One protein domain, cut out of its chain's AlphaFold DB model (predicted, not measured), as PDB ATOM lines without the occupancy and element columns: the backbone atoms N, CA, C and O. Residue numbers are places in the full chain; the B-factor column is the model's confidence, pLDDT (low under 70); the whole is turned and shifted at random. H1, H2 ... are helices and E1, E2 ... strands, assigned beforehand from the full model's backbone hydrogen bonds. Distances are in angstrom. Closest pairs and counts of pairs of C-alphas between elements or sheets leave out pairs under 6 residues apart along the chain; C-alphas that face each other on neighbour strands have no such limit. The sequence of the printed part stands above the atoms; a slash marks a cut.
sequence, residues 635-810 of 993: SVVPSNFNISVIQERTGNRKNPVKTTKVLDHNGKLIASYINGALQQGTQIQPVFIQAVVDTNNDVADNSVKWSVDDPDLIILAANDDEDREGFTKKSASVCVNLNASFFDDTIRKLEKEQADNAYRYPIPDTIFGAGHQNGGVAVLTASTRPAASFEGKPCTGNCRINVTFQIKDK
ATOM      1  N   SER A 635    -137.140  96.197  22.904       93.56
ATOM      2  CA  SER A 635    -136.610  94.909  23.350       93.56
ATOM      3  C   SER A 635    -135.091  94.937  23.284       93.56
ATOM      4  O   SER A 635    -134.523  95.521  22.368       93.56
ATOM      5  N   VAL A 636    -134.424  94.293  24.237       94.81
ATOM      6  CA  VAL A 636    -132.963  94.173  24.235       94.81
ATOM      7  C   VAL A 636    -132.585  92.736  23.896       94.81
ATOM      8  O   VAL A 636    -133.136  91.792  24.465       94.81
ATOM      9  N   VAL A 637    -131.680  92.575  22.932       91.94
ATOM     10  CA  VAL A 637    -131.268  91.287  22.375       91.94
ATOM     11  C   VAL A 637    -129.752  91.110  22.550       91.94
ATOM     12  O   VAL A 637    -128.978  91.901  22.006       91.94
ATOM     13  N   PRO A 638    -129.312  90.062  23.269       91.56
ATOM     14  CA  PRO A 638    -130.136  89.110  24.022       91.56
ATOM     15  C   PRO A 638    -130.699  89.725  25.318       91.56
ATOM     16  O   PRO A 638    -130.122  90.655  25.871       91.56
ATOM     17  N   SER A 639    -131.800  89.174  25.841       89.94
ATOM     18  CA  SER A 639    -132.404  89.617  27.115       89.94
ATOM     19  C   SER A 639    -131.669  89.094  28.356       89.94
ATOM     20  O   SER A 639    -131.851  89.610  29.456       89.94
ATOM     21  N   ASN A 640    -130.823  88.075  28.185       90.44
ATOM     22  CA  ASN A 640    -129.891  87.587  29.195       90.44
ATOM     23  C   ASN A 640    -128.529  87.349  28.538       90.44
ATOM     24  O   ASN A 640    -128.459  86.706  27.489       90.44
ATOM     25  N   PHE A 641    -127.458  87.817  29.170       89.56
ATOM     26  CA  PHE A 641    -126.090  87.603  28.716       89.56
ATOM     27  C   PHE A 641    -125.239  87.070  29.866       89.56
ATOM     28  O   PHE A 641    -125.299  87.591  30.975       89.56
ATOM     29  N   ASN A 642    -124.447  86.029  29.616       89.06
ATOM     30  CA  ASN A 642    -123.617  85.405  30.644       89.06
ATOM     31  C   ASN A 642    -122.137  85.667  30.346       89.06
ATOM     32  O   ASN A 642    -121.685  85.432  29.225       89.06
ATOM     33  N   ILE A 643    -121.392  86.111  31.357       90.12
ATOM     34  CA  ILE A 643    -119.944  86.320  31.308       90.12
ATOM     35  C   ILE A 643    -119.305  85.458  32.389       90.12
ATOM     36  O   ILE A 643    -119.733  85.483  33.539       90.12
ATOM     37  N   SER A 644    -118.274  84.705  32.024       90.19
ATOM     38  CA  SER A 644    -117.530  83.860  32.956       90.19
ATOM     39  C   SER A 644    -116.115  84.390  33.128       90.19
ATOM     40  O   SER A 644    -115.372  84.539  32.158       90.19
ATOM     41  N   VAL A 645    -115.737  84.686  34.366       91.94
ATOM     42  CA  VAL A 645    -114.396  85.133  34.742       91.94
ATOM     43  C   VAL A 645    -113.704  84.002  35.492       91.94
ATOM     44  O   VAL A 645    -114.121  83.603  36.576       91.94
ATOM     45  N   ILE A 646    -112.624  83.477  34.918       91.62
ATOM     46  CA  ILE A 646    -111.858  82.369  35.495       91.62
ATOM     47  C   ILE A 646    -110.451  82.859  35.804       91.62
ATOM     48  O   ILE A 646    -109.704  83.208  34.892       91.62
ATOM     49  N   GLN A 647    -110.070  82.843  37.077       93.38
ATOM     50  CA  GLN A 647    -108.697  83.086  37.502       93.38
ATOM     51  C   GLN A 647    -107.989  81.757  37.772       93.38
ATOM     52  O   GLN A 647    -108.343  81.023  38.690       93.38
ATOM     53  N   GLU A 648    -106.965  81.449  36.985       92.56
ATOM     54  CA  GLU A 648    -106.099  80.293  37.198       92.56
ATOM     55  C   GLU A 648    -104.840  80.713  37.965       92.56
ATOM     56  O   GLU A 648    -104.166  81.673  37.580       92.56
ATOM     57  N   ARG A 649    -104.525  80.002  39.051       92.62
ATOM     58  CA  ARG A 649    -103.313  80.211  39.858       92.62
ATOM     59  C   ARG A 649    -102.355  79.050  39.616       92.62
ATOM     60  O   ARG A 649    -102.758  77.895  39.753       92.62
ATOM     61  N   THR A 650    -101.102  79.338  39.276       89.44
ATOM     62  CA  THR A 650    -100.064  78.321  39.028       89.44
ATOM     63  C   THR A 650     -98.744  78.685  39.710       89.44
ATOM     64  O   THR A 650     -98.514  79.836  40.085       89.44
ATOM     65  N   GLY A 651     -97.864  77.697  39.889       87.44
ATOM     66  CA  GLY A 651     -96.567  77.881  40.546       87.44
ATOM     67  C   GLY A 651     -96.653  77.794  42.072       87.44
ATOM     68  O   GLY A 651     -97.394  76.969  42.606       87.44
ATOM     69  N   ASN A 652     -95.867  78.614  42.772       87.00
ATOM     70  CA  ASN A 652     -95.785  78.608  44.235       87.00
ATOM     71  C   ASN A 652     -97.085  79.145  44.861       87.00
ATOM     72  O   ASN A 652     -97.488  80.266  44.570       87.00
ATOM     73  N   ARG A 653     -97.716  78.384  45.761       89.06
ATOM     74  CA  ARG A 653     -98.999  78.757  46.388       89.06
ATOM     75  C   ARG A 653     -98.971  80.065  47.187       89.06
ATOM     76  O   ARG A 653     -99.983  80.760  47.217       89.06
ATOM     77  N   LYS A 654     -97.834  80.431  47.791       86.38
ATOM     78  CA  LYS A 654     -97.671  81.724  48.484       86.38
ATOM     79  C   LYS A 654     -97.545  82.892  47.503       86.38
ATOM     80  O   LYS A 654     -98.031  83.978  47.792       86.38
ATOM     81  N   ASN A 655     -96.921  82.659  46.348       86.06
ATOM     82  CA  ASN A 655     -96.652  83.671  45.323       86.06
ATOM     83  C   ASN A 655     -97.010  83.146  43.922       86.06
ATOM     84  O   ASN A 655     -96.112  82.875  43.117       86.06
ATOM     85  N   PRO A 656     -98.304  82.943  43.629       90.44
ATOM     86  CA  PRO A 656     -98.699  82.308  42.387       90.44
ATOM     87  C   PRO A 656     -98.692  83.295  41.230       90.44
ATOM     88  O   PRO A 656     -98.977  84.484  41.390       90.44
ATOM     89  N   VAL A 657     -98.470  82.767  40.032       89.12
ATOM     90  CA  VAL A 657     -98.804  83.483  38.803       89.12
ATOM     91  C   VAL A 657    -100.316  83.391  38.619       89.12
ATOM     92  O   VAL A 657    -100.876  82.294  38.574       89.12
ATOM     93  N   LYS A 658    -100.986  84.542  38.538       90.31
ATOM     94  CA  LYS A 658    -102.445  84.647  38.406       90.31
ATOM     95  C   LYS A 658    -102.792  84.964  36.958       90.31
ATOM     96  O   LYS A 658    -102.428  86.026  36.463       90.31
ATOM     97  N   THR A 659    -103.510  84.078  36.279       89.88
ATOM     98  CA  THR A 659    -104.004  84.318  34.916       89.88
ATOM     99  C   THR A 659    -105.526  84.416  34.928       89.88
ATOM    100  O   THR A 659    -106.197  83.407  35.124       89.88
ATOM    101  N   THR A 660    -106.082  85.607  34.710       90.81
ATOM    102  CA  THR A 660    -107.535  85.841  34.658       90.81
ATOM    103  C   THR A 660    -108.014  85.855  33.211       90.81
ATOM    104  O   THR A 660    -107.563  86.677  32.418       90.81
ATOM    105  N   LYS A 661    -108.953  84.975  32.865       90.69
ATOM    106  CA  LYS A 661    -109.613  84.915  31.556       90.69
ATOM    107  C   LYS A 661    -111.068  85.339  31.692       90.69
ATOM    108  O   LYS A 661    -111.779  84.814  32.541       90.69
ATOM    109  N   VAL A 662    -111.502  86.250  30.829       90.00
ATOM    110  CA  VAL A 662    -112.905  86.658  30.690       90.00
ATOM    111  C   VAL A 662    -113.461  85.981  29.444       90.00
ATOM    112  O   VAL A 662    -112.863  86.076  28.371       90.00
ATOM    113  N   LEU A 663    -114.571  85.270  29.592       87.88
ATOM    114  CA  LEU A 663    -115.182  84.426  28.570       87.88
ATOM    115  C   LEU A 663    -116.640  84.841  28.357       87.88
ATOM    116  O   LEU A 663    -117.338  85.160  29.321       87.88
ATOM    117  N   ASP A 664    -117.104  84.809  27.110       83.12
ATOM    118  CA  ASP A 664    -118.523  84.993  26.788       83.12
ATOM    119  C   ASP A 664    -119.356  83.723  27.069       83.12
ATOM    120  O   ASP A 664    -118.843  82.684  27.498       83.12
ATOM    121  N   HIS A 665    -120.657  83.790  26.778       75.19
ATOM    122  CA  HIS A 665    -121.589  82.677  26.968       75.19
ATOM    123  C   HIS A 665    -121.290  81.431  26.107       75.19
ATOM    124  O   HIS A 665    -121.799  80.354  26.416       75.19
ATOM    125  N   ASN A 666    -120.488  81.555  25.043       77.75
ATOM    126  CA  ASN A 666    -120.043  80.454  24.182       77.75
ATOM    127  C   ASN A 666    -118.642  79.942  24.566       77.75
ATOM    128  O   ASN A 666    -118.103  79.062  23.894       77.75
ATOM    129  N   GLY A 667    -118.023  80.497  25.616       75.44
ATOM    130  CA  GLY A 667    -116.649  80.183  26.007       75.44
ATOM    131  C   GLY A 667    -115.584  80.841  25.121       75.44
ATOM    132  O   GLY A 667    -114.418  80.442  25.178       75.44
ATOM    133  N   LYS A 668    -115.944  81.840  24.306       82.75
ATOM    134  CA  LYS A 668    -114.991  82.632  23.521       82.75
ATOM    135  C   LYS A 668    -114.250  83.599  24.445       82.75
ATOM    136  O   LYS A 668    -114.851  84.255  25.290       82.75
ATOM    137  N   LEU A 669    -112.936  83.713  24.259       83.50
ATOM    138  CA  LEU A 669    -112.089  84.628  25.024       83.50
ATOM    139  C   LEU A 669    -112.400  86.093  24.676       83.50
ATOM    140  O   LEU A 669    -112.225  86.508  23.530       83.50
ATOM    141  N   ILE A 670    -112.826  86.862  25.679       83.06
ATOM    142  CA  ILE A 670    -113.025  88.318  25.619       83.06
ATOM    143  C   ILE A 670    -111.711  89.044  25.927       83.06
ATOM    144  O   ILE A 670    -111.316  89.952  25.197       83.06
ATOM    145  N   ALA A 671    -111.041  88.650  27.015       84.62
ATOM    146  CA  ALA A 671    -109.779  89.232  27.466       84.62
ATOM    147  C   ALA A 671    -109.005  88.251  28.364       84.62
ATOM    148  O   ALA A 671    -109.595  87.368  28.990       84.62
ATOM    149  N   SER A 672    -107.684  88.422  28.443       87.19
ATOM    150  CA  SER A 672    -106.783  87.622  29.281       87.19
ATOM    151  C   SER A 672    -105.775  88.533  29.978       87.19
ATOM    152  O   SER A 672    -105.167  89.391  29.335       87.19
ATOM    153  N   TYR A 673    -105.595  88.342  31.281       86.75
ATOM    154  CA  TYR A 673    -104.721  89.142  32.133       86.75
ATOM    155  C   TYR A 673    -103.753  88.234  32.883       86.75
ATOM    156  O   TYR A 673    -104.170  87.216  33.431       86.75
ATOM    157  N   ILE A 674    -102.480  88.613  32.952       84.25
ATOM    158  CA  ILE A 674    -101.449  87.932  33.740       84.25
ATOM    159  C   ILE A 674    -101.017  88.888  34.850       84.25
ATOM    160  O   ILE A 674    -100.568  90.000  34.581       84.25
ATOM    161  N   ASN A 675    -101.182  88.469  36.104       82.88
ATOM    162  CA  ASN A 675    -100.921  89.264  37.306       82.88
ATOM    163  C   ASN A 675    -101.589  90.655  37.269       82.88
ATOM    164  O   ASN A 675    -101.005  91.644  37.697       82.88
ATOM    165  N   GLY A 676    -102.806  90.733  36.721       75.06
ATOM    166  CA  GLY A 676    -103.570  91.978  36.586       75.06
ATOM    167  C   GLY A 676    -103.225  92.830  35.357       75.06
ATOM    168  O   GLY A 676    -103.985  93.733  35.025       75.06
ATOM    169  N   ALA A 677    -102.146  92.529  34.627       81.25
ATOM    170  CA  ALA A 677    -101.795  93.221  33.386       81.25
ATOM    171  C   ALA A 677    -102.380  92.504  32.159       81.25
ATOM    172  O   ALA A 677    -102.346  91.276  32.080       81.25
ATOM    173  N   LEU A 678    -102.894  93.260  31.183       82.81
ATOM    174  CA  LEU A 678    -103.423  92.699  29.935       82.81
ATOM    175  C   LEU A 678    -102.319  91.924  29.194       82.81
ATOM    176  O   LEU A 678    -101.221  92.438  28.973       82.81
ATOM    177  N   GLN A 679    -102.607  90.684  28.805       81.38
ATOM    178  CA  GLN A 679    -101.641  89.822  28.130       81.38
ATOM    179  C   GLN A 679    -101.255  90.394  26.754       81.38
ATOM    180  O   GLN A 679    -102.115  90.684  25.919       81.38
ATOM    181  N   GLN A 680     -99.947  90.508  26.496       67.75
ATOM    182  CA  GLN A 680     -99.385  91.060  25.258       67.75
ATOM    183  C   GLN A 680     -99.936  90.324  24.018       67.75
ATOM    184  O   GLN A 680     -99.872  89.099  23.942       67.75
ATOM    185  N   GLY A 681    -100.505  91.071  23.064       62.84
ATOM    186  CA  GLY A 681    -101.142  90.523  21.856       62.84
ATOM    187  C   GLY A 681    -102.643  90.205  21.977       62.84
ATOM    188  O   GLY A 681    -103.246  89.809  20.984       62.84
ATOM    189  N   THR A 682    -103.267  90.409  23.145       64.00
ATOM    190  CA  THR A 682    -104.722  90.236  23.334       64.00
ATOM    191  C   THR A 682    -105.449  91.574  23.163       64.00
ATOM    192  O   THR A 682    -105.167  92.520  23.893       64.00
ATOM    193  N   GLN A 683    -106.401  91.667  22.227       65.06
ATOM    194  CA  GLN A 683    -107.340  92.796  22.142       65.06
ATOM    195  C   GLN A 683    -108.615  92.464  22.921       65.06
ATOM    196  O   GLN A 683    -109.183  91.389  22.732       65.06
ATOM    197  N   ILE A 684    -109.066  93.385  23.778       72.50
ATOM    198  CA  ILE A 684    -110.345  93.259  24.489       72.50
ATOM    199  C   ILE A 684    -111.461  93.256  23.440       72.50
ATOM    200  O   ILE A 684    -111.598  94.219  22.689       72.50
ATOM    201  N   GLN A 685    -112.238  92.174  23.368       74.75
ATOM    202  CA  GLN A 685    -113.403  92.088  22.484       74.75
ATOM    203  C   GLN A 685    -114.631  92.638  23.226       74.75
ATOM    204  O   GLN A 685    -115.142  91.948  24.110       74.75
ATOM    205  N   PRO A 686    -115.117  93.853  22.920       71.31
ATOM    206  CA  PRO A 686    -116.320  94.369  23.559       71.31
ATOM    207  C   PRO A 686    -117.529  93.475  23.271       71.31
ATOM    208  O   PRO A 686    -117.691  92.960  22.161       71.31
ATOM    209  N   VAL A 687    -118.392  93.309  24.272       84.44
ATOM    210  CA  VAL A 687    -119.676  92.627  24.106       84.44
ATOM    211  C   VAL A 687    -120.685  93.646  23.597       84.44
ATOM    212  O   VAL A 687    -120.877  94.687  24.222       84.44
ATOM    213  N   PHE A 688    -121.336  93.333  22.476       89.88
ATOM    214  CA  PHE A 688    -122.380  94.175  21.902       89.88
ATOM    215  C   PHE A 688    -123.763  93.643  22.258       89.88
ATOM    216  O   PHE A 688    -124.095  92.506  21.924       89.88
ATOM    217  N   ILE A 689    -124.575  94.480  22.902       92.19
ATOM    218  CA  ILE A 689    -125.974  94.179  23.224       92.19
ATOM    219  C   ILE A 689    -126.863  95.138  22.433       92.19
ATOM    220  O   ILE A 689    -126.702  96.355  22.506       92.19
ATOM    221  N   GLN A 690    -127.782  94.592  21.639       94.62
ATOM    222  CA  GLN A 690    -128.592  95.364  20.701       94.62
ATOM    223  C   GLN A 690    -129.933  95.766  21.320       94.62
ATOM    224  O   GLN A 690    -130.563  94.968  22.010       94.62
ATOM    225  N   ALA A 691    -130.411  96.971  21.011       95.00
ATOM    226  CA  ALA A 691    -131.806  97.350  21.205       95.00
ATOM    227  C   ALA A 691    -132.581  97.230  19.883       95.00
ATOM    228  O   ALA A 691    -132.092  97.612  18.816       95.00
ATOM    229  N   VAL A 692    -133.795  96.694  19.969       93.69
ATOM    230  CA  VAL A 692    -134.774  96.620  18.885       93.69
ATOM    231  C   VAL A 692    -136.024  97.368  19.334       93.69
ATOM    232  O   VAL A 692    -136.763  96.904  20.203       93.69
ATOM    233  N   VAL A 693    -136.249  98.541  18.757       91.62
ATOM    234  CA  VAL A 693    -137.448  99.358  18.937       91.62
ATOM    235  C   VAL A 693    -138.564  98.801  18.042       91.62
ATOM    236  O   VAL A 693    -138.363  98.541  16.852       91.62
ATOM    237  N   ASP A 694    -139.735  98.566  18.629       89.31
ATOM    238  CA  ASP A 694    -140.878  97.869  18.033       89.31
ATOM    239  C   ASP A 694    -140.557  96.482  17.448       89.31
ATOM    240  O   ASP A 694    -140.355  95.540  18.214       89.31
ATOM    241  N   THR A 695    -140.621  96.303  16.125       80.62
ATOM    242  CA  THR A 695    -140.457  94.987  15.470       80.62
ATOM    243  C   THR A 695    -139.131  94.881  14.723       80.62
ATOM    244  O   THR A 695    -138.569  93.797  14.685       80.62
ATOM    245  N   ASN A 696    -138.611  95.986  14.174       84.56
ATOM    246  CA  ASN A 696    -137.395  96.020  13.345       84.56
ATOM    247  C   ASN A 696    -136.699  97.397  13.366       84.56
ATOM    248  O   ASN A 696    -136.180  97.839  12.344       84.56
ATOM    249  N   ASN A 697    -136.734  98.121  14.492       88.06
ATOM    250  CA  ASN A 697    -136.309  99.528  14.552       88.06
ATOM    251  C   ASN A 697    -137.077 100.436  13.572       88.06
ATOM    252  O   ASN A 697    -136.585 101.493  13.182       88.06
ATOM    253  N   ASP A 698    -138.286 100.006  13.193       87.62
ATOM    254  CA  ASP A 698    -139.168 100.678  12.249       87.62
ATOM    255  C   ASP A 698    -140.004 101.737  12.968       87.62
ATOM    256  O   ASP A 698    -141.201 101.561  13.192       87.62
ATOM    257  N   VAL A 699    -139.329 102.806  13.371       90.81
ATOM    258  CA  VAL A 699    -139.906 104.035  13.922       90.81
ATOM    259  C   VAL A 699    -139.118 105.231  13.377       90.81
ATOM    260  O   VAL A 699    -137.995 105.065  12.893       90.81
ATOM    261  N   ALA A 700    -139.676 106.440  13.466       88.50
ATOM    262  CA  ALA A 700    -139.020 107.647  12.956       88.50
ATOM    263  C   ALA A 700    -137.693 107.963  13.675       88.50
ATOM    264  O   ALA A 700    -136.716 108.358  13.038       88.50
ATOM    265  N   ASP A 701    -137.640 107.740  14.991       90.88
ATOM    266  CA  ASP A 701    -136.414 107.797  15.789       90.88
ATOM    267  C   ASP A 701    -136.298 106.523  16.633       90.88
ATOM    268  O   ASP A 701    -137.057 106.293  17.572       90.88
ATOM    269  N   ASN A 702    -135.352 105.672  16.239       92.19
ATOM    270  CA  ASN A 702    -135.041 104.392  16.868       92.19
ATOM    271  C   ASN A 702    -133.841 104.475  17.824       92.19
ATOM    272  O   ASN A 702    -133.314 103.438  18.228       92.19
ATOM    273  N   SER A 703    -133.382 105.685  18.158       94.50
ATOM    274  CA  SER A 703    -132.284 105.867  19.098       94.50
ATOM    275  C   SER A 703    -132.703 105.515  20.527       94.50
ATOM    276  O   SER A 703    -133.838 105.749  20.960       94.50
ATOM    277  N   VAL A 704    -131.768 104.931  21.271       96.38
ATOM    278  CA  VAL A 704    -131.947 104.569  22.678       96.38
ATOM    279  C   VAL A 704    -130.823 105.152  23.516       96.38
ATOM    280  O   VAL A 704    -129.703 105.335  23.047       96.38
ATOM    281  N   LYS A 705    -131.129 105.421  24.778       96.81
ATOM    282  CA  LYS A 705    -130.158 105.744  25.810       96.81
ATOM    283  C   LYS A 705    -129.876 104.495  26.628       96.81
ATOM    284  O   LYS A 705    -130.808 103.872  27.141       96.81
ATOM    285  N   TRP A 706    -128.603 104.143  26.741       97.00
ATOM    286  CA  TRP A 706    -128.154 103.003  27.528       97.00
ATOM    287  C   TRP A 706    -127.814 103.428  28.958       97.00
ATOM    288  O   TRP A 706    -127.214 104.478  29.184       97.00
ATOM    289  N   SER A 707    -128.185 102.603  29.932       95.56
ATOM    290  CA  SER A 707    -127.810 102.775  31.338       95.56
ATOM    291  C   SER A 707    -127.590 101.422  31.999       95.56
ATOM    292  O   SER A 707    -128.276 100.461  31.662       95.56
ATOM    293  N   VAL A 708    -126.677 101.356  32.964       94.94
ATOM    294  CA  VAL A 708    -126.431 100.165  33.785       94.94
ATOM    295  C   VAL A 708    -126.734 100.480  35.248       94.94
ATOM    296  O   VAL A 708    -126.431 101.581  35.710       94.94
ATOM    297  N   ASP A 709    -127.378  99.555  35.957       94.44
ATOM    298  CA  ASP A 709    -127.723  99.715  37.378       94.44
ATOM    299  C   ASP A 709    -126.531  99.478  38.326       94.44
ATOM    300  O   ASP A 709    -126.470 100.096  39.387       94.44
ATOM    301  N   ASP A 710    -125.570  98.644  37.918       91.81
ATOM    302  CA  ASP A 710    -124.320  98.357  38.625       91.81
ATOM    303  C   ASP A 710    -123.089  98.721  37.762       91.81
ATOM    304  O   ASP A 710    -122.521  97.868  37.062       91.81
ATOM    305  N   PRO A 711    -122.671 100.004  37.775       90.81
ATOM    306  CA  PRO A 711    -121.487 100.466  37.056       90.81
ATOM    307  C   PRO A 711    -120.164 100.039  37.713       90.81
ATOM    308  O   PRO A 711    -119.112 100.219  37.097       90.81
ATOM    309  N   ASP A 712    -120.187  99.507  38.945       91.00
ATOM    310  CA  ASP A 712    -118.985  98.936  39.560       91.00
ATOM    311  C   ASP A 712    -118.640  97.610  38.886       91.00
ATOM    312  O   ASP A 712    -117.482  97.401  38.538       91.00
ATOM    313  N   LEU A 713    -119.636  96.756  38.619       90.69
ATOM    314  CA  LEU A 713    -119.447  95.453  37.973       90.69
ATOM    315  C   LEU A 713    -119.261  95.542  36.448       90.69
ATOM    316  O   LEU A 713    -118.421  94.829  35.880       90.69
ATOM    317  N   ILE A 714    -120.041  96.391  35.770       92.19
ATOM    318  CA  ILE A 714    -120.061  96.512  34.305       92.19
ATOM    319  C   ILE A 714    -119.754  97.946  33.872       92.19
ATOM    320  O   ILE A 714    -120.467  98.889  34.198       92.19
ATOM    321  N   ILE A 715    -118.733  98.096  33.031       90.50
ATOM    322  CA  ILE A 715    -118.391  99.356  32.375       90.50
ATOM    323  C   ILE A 715    -119.181  99.443  31.068       90.50
ATOM    324  O   ILE A 715    -119.064  98.576  30.198       90.50
ATOM    325  N   LEU A 716    -119.969 100.509  30.930       92.75
ATOM    326  CA  LEU A 716    -120.653 100.880  29.694       92.75
ATOM    327  C   LEU A 716    -119.802 101.915  28.948       92.75
ATOM    328  O   LEU A 716    -119.564 103.008  29.465       92.75
ATOM    329  N   ALA A 717    -119.328 101.573  27.752       90.62
ATOM    330  CA  ALA A 717    -118.596 102.510  26.907       90.62
ATOM    331  C   ALA A 717    -119.567 103.418  26.140       90.62
ATOM    332  O   ALA A 717    -120.598 102.953  25.654       90.62
ATOM    333  N   ALA A 718    -119.209 104.700  26.016       89.12
ATOM    334  CA  ALA A 718    -119.963 105.654  25.212       89.12
ATOM    335  C   ALA A 718    -119.835 105.320  23.722       89.12
ATOM    336  O   ALA A 718    -118.732 105.044  23.231       89.12
ATOM    337  N   ASN A 719    -120.950 105.371  23.004       92.88
ATOM    338  CA  ASN A 719    -120.952 105.272  21.554       92.88
ATOM    339  C   ASN A 719    -120.542 106.617  20.927       92.88
ATOM    340  O   ASN A 719    -120.819 107.699  21.436       92.88
ATOM    341  N   ASP A 720    -119.874 106.545  19.783       92.25
ATOM    342  CA  ASP A 720    -119.404 107.689  18.991       92.25
ATOM    343  C   ASP A 720    -120.533 108.466  18.289       92.25
ATOM    344  O   ASP A 720    -120.305 109.585  17.835       92.25
ATOM    345  N   ASP A 721    -121.732 107.886  18.184       93.94
ATOM    346  CA  ASP A 721    -122.936 108.513  17.624       93.94
ATOM    347  C   ASP A 721    -123.919 109.030  18.690       93.94
ATOM    348  O   ASP A 721    -125.043 109.396  18.342       93.94
ATOM    349  N   GLU A 722    -123.527 109.055  19.970       93.25
ATOM    350  CA  GLU A 722    -124.355 109.632  21.032       93.25
ATOM    351  C   GLU A 722    -124.586 111.131  20.809       93.25
ATOM    352  O   GLU A 722    -123.654 111.920  20.622       93.25
ATOM    353  N   ASP A 723    -125.854 111.539  20.845       93.38
ATOM    354  CA  ASP A 723    -126.224 112.949  20.811       93.38
ATOM    355  C   ASP A 723    -125.980 113.656  22.160       93.38
ATOM    356  O   ASP A 723    -125.530 113.069  23.145       93.38
ATOM    357  N   ARG A 724    -126.314 114.953  22.243       91.81
ATOM    358  CA  ARG A 724    -126.144 115.746  23.478       91.81
ATOM    359  C   ARG A 724    -126.958 115.227  24.672       91.81
ATOM    360  O   ARG A 724    -126.658 115.601  25.802       91.81
ATOM    361  N   GLU A 725    -127.990 114.422  24.434       90.94
ATOM    362  CA  GLU A 725    -128.857 113.840  25.464       90.94
ATOM    363  C   GLU A 725    -128.455 112.389  25.826       90.94
ATOM    364  O   GLU A 725    -128.960 111.835  26.816       90.94
ATOM    365  N   GLY A 726    -127.501 111.806  25.087       92.38
ATOM    366  CA  GLY A 726    -126.948 110.461  25.269       92.38
ATOM    367  C   GLY A 726    -127.705 109.360  24.521       92.38
ATOM    368  O   GLY A 726    -127.683 108.209  24.956       92.38
ATOM    369  N   PHE A 727    -128.432 109.693  23.450       95.56
ATOM    370  CA  PHE A 727    -129.132 108.714  22.614       95.56
ATOM    371  C   PHE A 727    -128.281 108.290  21.419       95.56
ATOM    372  O   PHE A 727    -127.698 109.128  20.735       95.56
ATOM    373  N   THR A 728    -128.261 106.990  21.138       95.50
ATOM    374  CA  THR A 728    -127.442 106.344  20.103       95.50
ATOM    375  C   THR A 728    -128.281 105.341  19.311       95.50
ATOM    376  O   THR A 728    -129.238 104.761  19.834       95.50
ATOM    377  N   LYS A 729    -127.943 105.132  18.033       93.50
ATOM    378  CA  LYS A 729    -128.529 104.067  17.198       93.50
ATOM    379  C   LYS A 729    -127.690 102.787  17.217       93.50
ATOM    380  O   LYS A 729    -128.082 101.785  16.614       93.50
ATOM    381  N   LYS A 730    -126.531 102.808  17.879       94.44
ATOM    382  CA  LYS A 730    -125.620 101.670  18.007       94.44
ATOM    383  C   LYS A 730    -125.957 100.815  19.229       94.44
ATOM    384  O   LYS A 730    -126.538 101.259  20.221       94.44
ATOM    385  N   SER A 731    -125.570  99.546  19.141       94.81
ATOM    386  CA  SER A 731    -125.607  98.603  20.261       94.81
ATOM    387  C   SER A 731    -124.759  99.109  21.433       94.81
ATOM    388  O   SER A 731    -123.749  99.778  21.216       94.81
ATOM    389  N   ALA A 732    -125.130  98.758  22.664       94.44
ATOM    390  CA  ALA A 732    -124.290  99.016  23.829       94.44
ATOM    391  C   ALA A 732    -123.001  98.201  23.745       94.44
ATOM    392  O   ALA A 732    -123.048  97.007  23.439       94.44
ATOM    393  N   SER A 733    -121.877  98.831  24.075       92.62
ATOM    394  CA  SER A 733    -120.588  98.173  24.242       92.62
ATOM    395  C   SER A 733    -120.287  98.036  25.732       92.62
ATOM    396  O   SER A 733    -120.081  99.035  26.423       92.62
ATOM    397  N   VAL A 734    -120.309  96.802  26.240       91.06
ATOM    398  CA  VAL A 734    -120.103  96.519  27.668       91.06
ATOM    399  C   VAL A 734    -118.853  95.683  27.914       91.06
ATOM    400  O   VAL A 734    -118.505  94.787  27.135       91.06
ATOM    401  N   CYS A 735    -118.188  95.960  29.031       88.12
ATOM    402  CA  CYS A 735    -117.039  95.206  29.516       88.12
ATOM    403  C   CYS A 735    -117.109  95.015  31.037       88.12
ATOM    404  O   CYS A 735    -117.624  95.853  31.769       88.12
ATOM    405  N   VAL A 736    -116.599  93.882  31.520       89.31
ATOM    406  CA  VAL A 736    -116.536  93.601  32.961       89.31
ATOM    407  C   VAL A 736    -115.412  94.413  33.590       89.31
ATOM    408  O   VAL A 736    -114.277  94.376  33.106       89.31
ATOM    409  N   ASN A 737    -115.710  95.087  34.697       89.56
ATOM    410  CA  ASN A 737    -114.698  95.723  35.524       89.56
ATOM    411  C   ASN A 737    -114.046  94.676  36.439       89.56
ATOM    412  O   ASN A 737    -114.633  94.243  37.426       89.56
ATOM    413  N   LEU A 738    -112.813  94.267  36.143       87.88
ATOM    414  CA  LEU A 738    -112.105  93.294  36.985       87.88
ATOM    415  C   LEU A 738    -111.683  93.844  38.356       87.88
ATOM    416  O   LEU A 738    -111.291  93.054  39.206       87.88
ATOM    417  N   ASN A 739    -111.784  95.159  38.568       87.81
ATOM    418  CA  ASN A 739    -111.535  95.801  39.859       87.81
ATOM    419  C   ASN A 739    -112.822  95.990  40.682       87.81
ATOM    420  O   ASN A 739    -112.773  96.642  41.721       87.81
ATOM    421  N   ALA A 740    -113.967  95.481  40.205       89.81
ATOM    422  CA  ALA A 740    -115.230  95.552  40.934       89.81
ATOM    423  C   ALA A 740    -115.101  94.890  42.311       89.81
ATOM    424  O   ALA A 740    -114.415  93.865  42.453       89.81
ATOM    425  N   SER A 741    -115.819  95.413  43.307       88.19
ATOM    426  CA  SER A 741    -115.765  94.888  44.677       88.19
ATOM    427  C   SER A 741    -116.145  93.408  44.736       88.19
ATOM    428  O   SER A 741    -115.558  92.651  45.505       88.19
ATOM    429  N   PHE A 742    -117.039  92.955  43.851       89.50
ATOM    430  CA  PHE A 742    -117.407  91.546  43.700       89.50
ATOM    431  C   PHE A 742    -116.190  90.616  43.530       89.50
ATOM    432  O   PHE A 742    -116.104  89.583  44.205       89.50
ATOM    433  N   PHE A 743    -115.234  90.970  42.664       90.12
ATOM    434  CA  PHE A 743    -114.027  90.167  42.453       90.12
ATOM    435  C   PHE A 743    -113.041  90.343  43.602       90.12
ATOM    436  O   PHE A 743    -112.557  89.355  44.158       90.12
ATOM    437  N   ASP A 744    -112.777  91.593  43.975       89.25
ATOM    438  CA  ASP A 744    -111.785  91.954  44.983       89.25
ATOM    439  C   ASP A 744    -112.111  91.353  46.355       89.25
ATOM    440  O   ASP A 744    -111.247  90.742  46.987       89.25
ATOM    441  N   ASP A 745    -113.363  91.452  46.798       88.06
ATOM    442  CA  ASP A 745    -113.810  90.916  48.084       88.06
ATOM    443  C   ASP A 745    -113.784  89.383  48.087       88.06
ATOM    444  O   ASP A 745    -113.355  88.771  49.072       88.06
ATOM    445  N   THR A 746    -114.170  88.749  46.972       88.75
ATOM    446  CA  THR A 746    -114.119  87.286  46.828       88.75
ATOM    447  C   THR A 746    -112.677  86.778  46.875       88.75
ATOM    448  O   THR A 746    -112.376  85.848  47.627       88.75
ATOM    449  N   ILE A 747    -111.765  87.406  46.125       90.25
ATOM    450  CA  ILE A 747    -110.340  87.051  46.114       90.25
ATOM    451  C   ILE A 747    -109.734  87.267  47.501       90.25
ATOM    452  O   ILE A 747    -109.126  86.343  48.038       90.25
ATOM    453  N   ARG A 748    -109.932  88.440  48.119       89.38
ATOM    454  CA  ARG A 748    -109.380  88.752  49.449       89.38
ATOM    455  C   ARG A 748    -109.862  87.769  50.505       89.38
ATOM    456  O   ARG A 748    -109.060  87.333  51.329       89.38
ATOM    457  N   LYS A 749    -111.146  87.401  50.481       89.75
ATOM    458  CA  LYS A 749    -111.707  86.412  51.406       89.75
ATOM    459  C   LYS A 749    -111.028  85.050  51.243       89.75
ATOM    460  O   LYS A 749    -110.552  84.500  52.230       89.75
ATOM    461  N   LEU A 750    -110.942  84.536  50.015       90.88
ATOM    462  CA  LEU A 750    -110.368  83.213  49.742       90.88
ATOM    463  C   LEU A 750    -108.853  83.164  49.977       90.88
ATOM    464  O   LEU A 750    -108.343  82.180  50.508       90.88
ATOM    465  N   GLU A 751    -108.123  84.224  49.624       90.19
ATOM    466  CA  GLU A 751    -106.685  84.323  49.894       90.19
ATOM    467  C   GLU A 751    -106.396  84.442  51.391       90.19
ATOM    468  O   GLU A 751    -105.443  83.829  51.873       90.19
ATOM    469  N   LYS A 752    -107.236  85.168  52.142       90.44
ATOM    470  CA  LYS A 752    -107.144  85.225  53.601       90.44
ATOM    471  C   LYS A 752    -107.417  83.860  54.229       90.44
ATOM    472  O   LYS A 752    -106.620  83.416  55.041       90.44
ATOM    473  N   GLU A 753    -108.475  83.165  53.814       90.88
ATOM    474  CA  GLU A 753    -108.765  81.803  54.286       90.88
ATOM    475  C   GLU A 753    -107.617  80.829  53.956       90.88
ATOM    476  O   GLU A 753    -107.257  79.991  54.784       90.88
ATOM    477  N   GLN A 754    -106.989  80.951  52.782       90.69
ATOM    478  CA  GLN A 754    -105.814  80.154  52.417       90.69
ATOM    479  C   GLN A 754    -104.595  80.479  53.302       90.69
ATOM    480  O   GLN A 754    -103.888  79.559  53.723       90.69
ATOM    481  N   ALA A 755    -104.361  81.756  53.615       87.25
ATOM    482  CA  ALA A 755    -103.273  82.201  54.487       87.25
ATOM    483  C   ALA A 755    -103.489  81.796  55.957       87.25
ATOM    484  O   ALA A 755    -102.562  81.281  56.584       87.25
ATOM    485  N   ASP A 756    -104.710  81.946  56.480       88.56
ATOM    486  CA  ASP A 756    -105.104  81.545  57.839       88.56
ATOM    487  C   ASP A 756    -104.932  80.024  58.046       88.56
ATOM    488  O   ASP A 756    -104.617  79.568  59.144       88.56
ATOM    489  N   ASN A 757    -105.052  79.231  56.972       87.50
ATOM    490  CA  ASN A 757    -104.770  77.789  56.951       87.50
ATOM    491  C   ASN A 757    -103.315  77.442  56.568       87.50
ATOM    492  O   ASN A 757    -103.039  76.329  56.104       87.50
ATOM    493  N   ALA A 758    -102.381  78.386  56.721       84.75
ATOM    494  CA  ALA A 758    -100.955  78.222  56.437       84.75
ATOM    495  C   ALA A 758    -100.648  77.678  55.024       84.75
ATOM    496  O   ALA A 758     -99.664  76.967  54.824       84.75
ATOM    497  N   TYR A 759    -101.487  78.004  54.031       88.31
ATOM    498  CA  TYR A 759    -101.378  77.562  52.632       88.31
ATOM    499  C   TYR A 759    -101.457  76.040  52.423       88.31
ATOM    500  O   TYR A 759    -101.123  75.530  51.351       88.31
ATOM    501  N   ARG A 760    -101.950  75.294  53.418       85.19
ATOM    502  CA  ARG A 760    -102.038  73.830  53.356       85.19
ATOM    503  C   ARG A 760    -102.950  73.336  52.235       85.19
ATOM    504  O   ARG A 760    -102.622  72.357  51.568       85.19
ATOM    505  N   TYR A 761    -104.071  74.020  52.016       87.12
ATOM    506  CA  TYR A 761    -105.088  73.627  51.043       87.12
ATOM    507  C   TYR A 761    -105.142  74.602  49.854       87.12
ATOM    508  O   TYR A 761    -104.958  75.812  50.040       87.12
ATOM    509  N   PRO A 762    -105.382  74.104  48.626       89.12
ATOM    510  CA  PRO A 762    -105.692  74.966  47.491       89.12
ATOM    511  C   PRO A 762    -107.035  75.676  47.716       89.12
ATOM    512  O   PRO A 762    -107.901  75.161  48.430       89.12
ATOM    513  N   ILE A 763    -107.221  76.843  47.097       90.50
ATOM    514  CA  ILE A 763    -108.524  77.517  47.084       90.50
ATOM    515  C   ILE A 763    -109.548  76.585  46.402       90.50
ATOM    516  O   ILE A 763    -109.266  76.092  45.304       90.50
ATOM    517  N   PRO A 764    -110.718  76.325  47.021       87.44
ATOM    518  CA  PRO A 764    -111.736  75.452  46.444       87.44
ATOM    519  C   PRO A 764    -112.228  75.945  45.083       87.44
ATOM    520  O   PRO A 764    -112.451  77.141  44.893       87.44
ATOM    521  N   ASP A 765    -112.494  75.007  44.173       89.12
ATOM    522  CA  ASP A 765    -113.016  75.288  42.831       89.12
ATOM    523  C   ASP A 765    -114.518  75.639  42.866       89.12
ATOM    524  O   ASP A 765    -115.382  74.878  42.430       89.12
ATOM    525  N   THR A 766    -114.841  76.780  43.479       87.75
ATOM    526  CA  THR A 766    -116.211  77.276  43.672       87.75
ATOM    527  C   THR A 766    -116.553  78.321  42.615       87.75
ATOM    528  O   THR A 766    -115.759  79.223  42.345       87.75
ATOM    529  N   ILE A 767    -117.753  78.223  42.040       87.25
ATOM    530  CA  ILE A 767    -118.294  79.221  41.112       87.25
ATOM    531  C   ILE A 767    -119.153  80.215  41.902       87.25
ATOM    532  O   ILE A 767    -120.217  79.864  42.409       87.25
ATOM    533  N   PHE A 768    -118.704  81.462  41.978       86.25
ATOM    534  CA  PHE A 768    -119.415  82.584  42.586       86.25
ATOM    535  C   PHE A 768    -120.319  83.273  41.556       86.25
ATOM    536  O   PHE A 768    -120.012  83.287  40.363       86.25
ATOM    537  N   GLY A 769    -121.452  83.824  42.005       80.75
ATOM    538  CA  GLY A 769    -122.448  84.482  41.146       80.75
ATOM    539  C   GLY A 769    -123.450  83.531  40.469       80.75
ATOM    540  O   GLY A 769    -124.458  83.983  39.925       80.75
ATOM    541  N   ALA A 770    -123.240  82.210  40.541       68.81
ATOM    542  CA  ALA A 770    -124.188  81.219  40.034       68.81
ATOM    543  C   ALA A 770    -125.456  81.157  40.915       68.81
ATOM    544  O   ALA A 770    -125.377  80.956  42.124       68.81
ATOM    545  N   GLY A 771    -126.641  81.320  40.313       60.47
ATOM    546  CA  GLY A 771    -127.924  81.186  41.023       60.47
ATOM    547  C   GLY A 771    -128.304  82.361  41.938       60.47
ATOM    548  O   GLY A 771    -129.077  82.170  42.871       60.47
ATOM    549  N   HIS A 772    -127.783  83.566  41.677       55.56
ATOM    550  CA  HIS A 772    -128.076  84.822  42.401       55.56
ATOM    551  C   HIS A 772    -127.498  84.941  43.815       55.56
ATOM    552  O   HIS A 772    -127.622  85.998  44.434       55.56
ATOM    553  N   GLN A 773    -126.838  83.908  44.332       52.75
ATOM    554  CA  GLN A 773    -126.148  83.999  45.612       52.75
ATOM    555  C   GLN A 773    -124.766  84.631  45.387       52.75
ATOM    556  O   GLN A 773    -123.942  84.104  44.639       52.75
ATOM    557  N   ASN A 774    -124.535  85.778  46.034       58.94
ATOM    558  CA  ASN A 774    -123.276  86.534  46.057       58.94
ATOM    559  C   ASN A 774    -122.923  87.375  44.804       58.94
ATOM    560  O   ASN A 774    -121.768  87.402  44.415       58.94
ATOM    561  N   GLY A 775    -123.868  88.124  44.217       62.09
ATOM    562  CA  GLY A 775    -123.553  89.483  43.713       62.09
ATOM    563  C   GLY A 775    -123.084  89.703  42.263       62.09
ATOM    564  O   GLY A 775    -122.790  90.837  41.919       62.09
ATOM    565  N   GLY A 776    -123.047  88.700  41.386       77.62
ATOM    566  CA  GLY A 776    -122.622  88.892  39.988       77.62
ATOM    567  C   GLY A 776    -123.758  89.192  38.998       77.62
ATOM    568  O   GLY A 776    -123.905  88.451  38.027       77.62
ATOM    569  N   VAL A 777    -124.622  90.186  39.233       88.00
ATOM    570  CA  VAL A 777    -125.727  90.511  38.302       88.00
ATOM    571  C   VAL A 777    -125.844  92.017  38.104       88.00
ATOM    572  O   VAL A 777    -126.058  92.729  39.075       88.00
ATOM    573  N   ALA A 778    -125.817  92.457  36.847       91.44
ATOM    574  CA  ALA A 778    -126.153  93.820  36.440       91.44
ATOM    575  C   ALA A 778    -127.313  93.803  35.429       91.44
ATOM    576  O   ALA A 778    -127.480  92.847  34.662       91.44
ATOM    577  N   VAL A 779    -128.116  94.857  35.404       93.56
ATOM    578  CA  VAL A 779    -129.166  95.116  34.420       93.56
ATOM    579  C   VAL A 779    -128.733  96.274  33.531       93.56
ATOM    580  O   VAL A 779    -128.558  97.409  33.971       93.56
ATOM    581  N   LEU A 780    -128.589  95.975  32.243       95.75
ATOM    582  CA  LEU A 780    -128.422  96.970  31.197       95.75
ATOM    583  C   LEU A 780    -129.802  97.341  30.646       95.75
ATOM    584  O   LEU A 780    -130.525  96.476  30.149       95.75
ATOM    585  N   THR A 781    -130.150  98.621  30.686       96.44
ATOM    586  CA  THR A 781    -131.428  99.152  30.206       96.44
ATOM    587  C   THR A 781    -131.220 100.020  28.971       96.44
ATOM    588  O   THR A 781    -130.381 100.917  28.974       96.44
ATOM    589  N   ALA A 782    -132.013  99.772  27.929       97.06
ATOM    590  CA  ALA A 782    -132.223 100.691  26.814       97.06
ATOM    591  C   ALA A 782    -133.512 101.481  27.052       97.06
ATOM    592  O   ALA A 782    -134.549 100.876  27.332       97.06
ATOM    593  N   SER A 783    -133.469 102.804  26.904       96.62
ATOM    594  CA  SER A 783    -134.640 103.682  27.007       96.62
ATOM    595  C   SER A 783    -134.815 104.525  25.746       96.62
ATOM    596  O   SER A 783    -133.858 105.141  25.284       96.62
ATOM    597  N   THR A 784    -136.016 104.555  25.171       95.94
ATOM    598  CA  THR A 784    -136.319 105.375  23.984       95.94
ATOM    599  C   THR A 784    -136.521 106.846  24.348       95.94
ATOM    600  O   THR A 784    -136.848 107.189  25.488       95.94
ATOM    601  N   ARG A 785    -136.339 107.753  23.382       93.56
ATOM    602  CA  ARG A 785    -136.517 109.193  23.624       93.56
ATOM    603  C   ARG A 785    -137.988 109.531  23.896       93.56
ATOM    604  O   ARG A 785    -138.829 109.134  23.088       93.56
ATOM    605  N   PRO A 786    -138.322 110.325  24.937       91.44
ATOM    606  CA  PRO A 786    -139.701 110.728  25.224       91.44
ATOM    607  C   PRO A 786    -140.436 111.282  23.995       91.44
ATOM    608  O   PRO A 786    -141.469 110.751  23.613       91.44
ATOM    609  N   ALA A 787    -139.863 112.273  23.302       87.25
ATOM    610  CA  ALA A 787    -140.480 112.922  22.136       87.25
ATOM    611  C   ALA A 787    -140.656 112.009  20.901       87.25
ATOM    612  O   ALA A 787    -141.380 112.365  19.972       87.25
ATOM    613  N   ALA A 788    -139.990 110.851  20.883       88.12
ATOM    614  CA  ALA A 788    -140.092 109.835  19.837       88.12
ATOM    615  C   ALA A 788    -140.905 108.606  20.271       88.12
ATOM    616  O   ALA A 788    -141.023 107.644  19.512       88.12
ATOM    617  N   SER A 789    -141.437 108.622  21.494       92.00
ATOM    618  CA  SER A 789    -142.183 107.514  22.080       92.00
ATOM    619  C   SER A 789    -143.652 107.873  22.222       92.00
ATOM    620  O   SER A 789    -144.019 109.037  22.392       92.00
ATOM    621  N   PHE A 790    -144.500 106.853  22.161       91.50
ATOM    622  CA  PHE A 790    -145.942 107.009  22.227       91.50
ATOM    623  C   PHE A 790    -146.369 107.775  23.491       91.50
ATOM    624  O   PHE A 790    -145.925 107.473  24.601       91.50
ATOM    625  N   GLU A 791    -147.210 108.799  23.314       86.56
ATOM    626  CA  GLU A 791    -147.677 109.710  24.376       86.56
ATOM    627  C   GLU A 791    -146.561 110.459  25.128       86.56
ATOM    628  O   GLU A 791    -146.768 110.928  26.248       86.56
ATOM    629  N   GLY A 792    -145.364 110.566  24.549       86.75
ATOM    630  CA  GLY A 792    -144.232 111.182  25.235       86.75
ATOM    631  C   GLY A 792    -143.613 110.302  26.328       86.75
ATOM    632  O   GLY A 792    -142.803 110.797  27.112       86.75
ATOM    633  N   LYS A 793    -144.002 109.023  26.430       90.94
ATOM    634  CA  LYS A 793    -143.568 108.107  27.495       90.94
ATOM    635  C   LYS A 793    -142.440 107.203  26.998       90.94
ATOM    636  O   LYS A 793    -142.692 106.379  26.124       90.94
ATOM    637  N   PRO A 794    -141.223 107.299  27.558       93.00
ATOM    638  CA  PRO A 794    -140.125 106.403  27.211       93.00
ATOM    639  C   PRO A 794    -140.495 104.931  27.389       93.00
ATOM    640  O   PRO A 794    -140.997 104.525  28.438       93.00
ATOM    641  N   CYS A 795    -140.186 104.120  26.388       94.25
ATOM    642  CA  CYS A 795    -140.203 102.672  26.485       94.25
ATOM    643  C   CYS A 795    -138.851 102.201  27.025       94.25
ATOM    644  O   CYS A 795    -137.810 102.754  26.667       94.25
ATOM    645  N   THR A 796    -138.851 101.161  27.857       95.31
ATOM    646  CA  THR A 796    -137.622 100.578  28.413       95.31
ATOM    647  C   THR A 796    -137.543  99.084  28.150       95.31
ATOM    648  O   THR A 796    -138.541  98.377  28.292       95.31
ATOM    649  N   GLY A 797    -136.348  98.603  27.828       95.31
ATOM    650  CA  GLY A 797    -136.044  97.192  27.621       95.31
ATOM    651  C   GLY A 797    -134.768  96.839  28.368       95.31
ATOM    652  O   GLY A 797    -133.858  97.659  28.448       95.31
ATOM    653  N   ASN A 798    -134.701  95.627  28.916       95.88
ATOM    654  CA  ASN A 798    -133.631  95.230  29.828       95.88
ATOM    655  C   ASN A 798    -132.897  93.986  29.317       95.88
ATOM    656  O   ASN A 798    -133.529  93.026  28.869       95.88
ATOM    657  N   CYS A 799    -131.573  93.985  29.451       94.69
ATOM    658  CA  CYS A 799    -130.733  92.797  29.399       94.69
ATOM    659  C   CYS A 799    -130.158  92.531  30.784       94.69
ATOM    660  O   CYS A 799    -129.541  93.404  31.395       94.69
ATOM    661  N   ARG A 800    -130.334  91.306  31.273       92.38
ATOM    662  CA  ARG A 800    -129.704  90.846  32.504       92.38
ATOM    663  C   ARG A 800    -128.328  90.261  32.194       92.38
ATOM    664  O   ARG A 800    -128.234  89.236  31.519       92.38
ATOM    665  N   ILE A 801    -127.277  90.882  32.710       91.38
ATOM    666  CA  ILE A 801    -125.894  90.427  32.574       91.38
ATOM    667  C   ILE A 801    -125.525  89.640  33.831       91.38
ATOM    668  O   ILE A 801    -125.402  90.209  34.914       91.38
ATOM    669  N   ASN A 802    -125.357  88.326  33.697       89.81
ATOM    670  CA  ASN A 802    -124.895  87.464  34.782       89.81
ATOM    671  C   ASN A 802    -123.385  87.261  34.655       89.81
ATOM    672  O   ASN A 802    -122.905  86.745  33.644       89.81
ATOM    673  N   VAL A 803    -122.646  87.626  35.693       91.12
ATOM    674  CA  VAL A 803    -121.196  87.482  35.778       91.12
ATOM    675  C   VAL A 803    -120.873  86.394  36.794       91.12
ATOM    676  O   VAL A 803    -121.251  86.488  37.961       91.12
ATOM    677  N   THR A 804    -120.174  85.350  36.364       91.00
ATOM    678  CA  THR A 804    -119.662  84.315  37.266       91.00
ATOM    679  C   THR A 804    -118.168  84.482  37.481       91.00
ATOM    680  O   THR A 804    -117.440  84.910  36.585       91.00
ATOM    681  N   PHE A 805    -117.704  84.130  38.678       91.81
ATOM    682  CA  PHE A 805    -116.287  84.152  39.022       91.81
ATOM    683  C   PHE A 805    -115.845  82.807  39.591       91.81
ATOM    684  O   PHE A 805    -116.527  82.237  40.437       91.81
ATOM    685  N   GLN A 806    -114.707  82.293  39.133       91.38
ATOM    686  CA  GLN A 806    -114.155  81.014  39.576       91.38
ATOM    687  C   GLN A 806    -112.639  81.120  39.732       91.38
ATOM    688  O   GLN A 806    -111.953  81.617  38.835       91.38
ATOM    689  N   ILE A 807    -112.105  80.597  40.838       91.94
ATOM    690  CA  ILE A 807    -110.660  80.445  41.038       91.94
ATOM    691  C   ILE A 807    -110.288  78.975  40.852       91.94
ATOM    692  O   ILE A 807    -110.726  78.118  41.612       91.94
ATOM    693  N   LYS A 808    -109.437  78.693  39.862       92.38
ATOM    694  CA  LYS A 808    -108.831  77.374  39.648       92.38
ATOM    695  C   LYS A 808    -107.422  77.372  40.219       92.38
ATOM    696  O   LYS A 808    -106.483  77.844  39.575       92.38
ATOM    697  N   ASP A 809    -107.279  76.860  41.435       89.75
ATOM    698  CA  ASP A 809    -105.997  76.825  42.133       89.75
ATOM    699  C   ASP A 809    -105.209  75.546  41.806       89.75
ATOM    700  O   ASP A 809    -105.481  74.471  42.335       89.75
ATOM    701  N   LYS A 810    -104.230  75.673  40.902       90.06
ATOM    702  CA  LYS A 810    -103.299  74.607  40.491       90.06
ATOM    703  C   LYS A 810    -101.888  74.852  41.033       90.06
ATOM    704  O   LYS A 810    -100.895  74.510  40.391       90.06
TER     705      LYS A 810
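AT A GLANCE: This is residues 635 to 810 of the 993 residues of the protein "Immunoglobulin A1 protease" of Clostridium symbiosum (UniProt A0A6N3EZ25). This is a long, narrow body of two curled sheets, the smaller one partly face to face with the larger. The strands E2 and E10 run side by side along its length; at one end E1, E5, E8 and E7 are set close to the E10, E9 and E6 part of the large sheet, while towards the other end E3 and E4 fold back and forth beside E2, and the helix H1 only grazes the large sheet near E10. The printed part has 176 residues, with named elements in the order E1 to E8, H1, E9, E10, and the class is mostly strand. The large sheet has the order E4, E3, E2, E10, E9, E6 and is mixed; the small one has the order E1, E5, E8, E7 and is antiparallel. The whole is elongated, spanning 65 by 35 by 27 A, and only just loose, close to compact, with a radius of gyration of the C-alphas of 19.3 A.

HOW THE PARTS SIT: E1, residues 635 to 637, runs on into E2, residues 640 to 652, at 35 degrees. E2, E3, residues 655 to 663, and E4, residues 669 to 674, form a meander, each strand the antiparallel neighbour of the one before. N 648 and O 659 of the hairpin E2 and E3 are 2.8 A apart, and N 673 and O 660 of the hairpin E3 and E4 are 2.8 A apart, both within hydrogen-bond range. E5, residues 687 to 693, pairs with E1 over residues 690 to 692, with N 637 and O 690 at 2.8 A. Its residues 687 to 689 pair with E8, residues 732 to 736, with N 689 and O 732 at 3.0 A. E7, residues 714 to 717, forms a hairpin with E8, with N 715 and O 735 at 2.8 A. E6, residues 704 to 708, is an edge strand of the large sheet, antiparallel to E9, residues 777 to 784, with N 707 and O 781 at 2.9 A. E9 and E10, residues 796 to 810, are a hairpin, with N 799 and O 780 at 2.8 A. E10 is parallel to E2 at 17 degrees, with N 645 and O 804 at 2.8 A. Between the sheets, the closest C-alphas of E1 and E10 are those of Ser 635 and Gly 797, 4.9 A; of E5 and E9, Ala 691 and Ala 782, 6.5 A; and of E6 and E8, Trp 706 and Ala 732, 6.7 A. H1, residues 741 to 756, only grazes the large sheet with residues 742 to 750; the C-alphas of Phe 743 and Phe 805 are 7.3 A apart, its closest to E10. In H1 every O i to N i+4 pair is within hydrogen-bond range.

IN THESE COORDINATES: E1 begins at C-alpha 635, (-136.610, 94.909, 23.350). From first to last C-alpha, E2 measures 38.3 A, E3 25.0 A, E4 14.1 A, E5 19.7 A, H1 21.6 A and E9 23.2 A. H1 begins at C-alpha 741, (-115.765, 94.888, 44.677). E10 is the longest strand by residues and spans 44.7 A, ending at C-alpha 810, (-103.299, 74.607, 40.491).

THE WHOLE: The two C-alphas farthest apart are those of Arg 760 and Glu 791, 64.9 A. The printed part has no cut. The links E4 to E5, E7 to E8, H1 to E9 and E9 to E10 are long; H1 to E9 has 20 residues. In that link residues 767 to 768 pair briefly with residues 805 to 806 of E10, antiparallel. The mean pLDDT of the printed part is 88.0, and residues 680 to 683 and 770 to 775 are under 70.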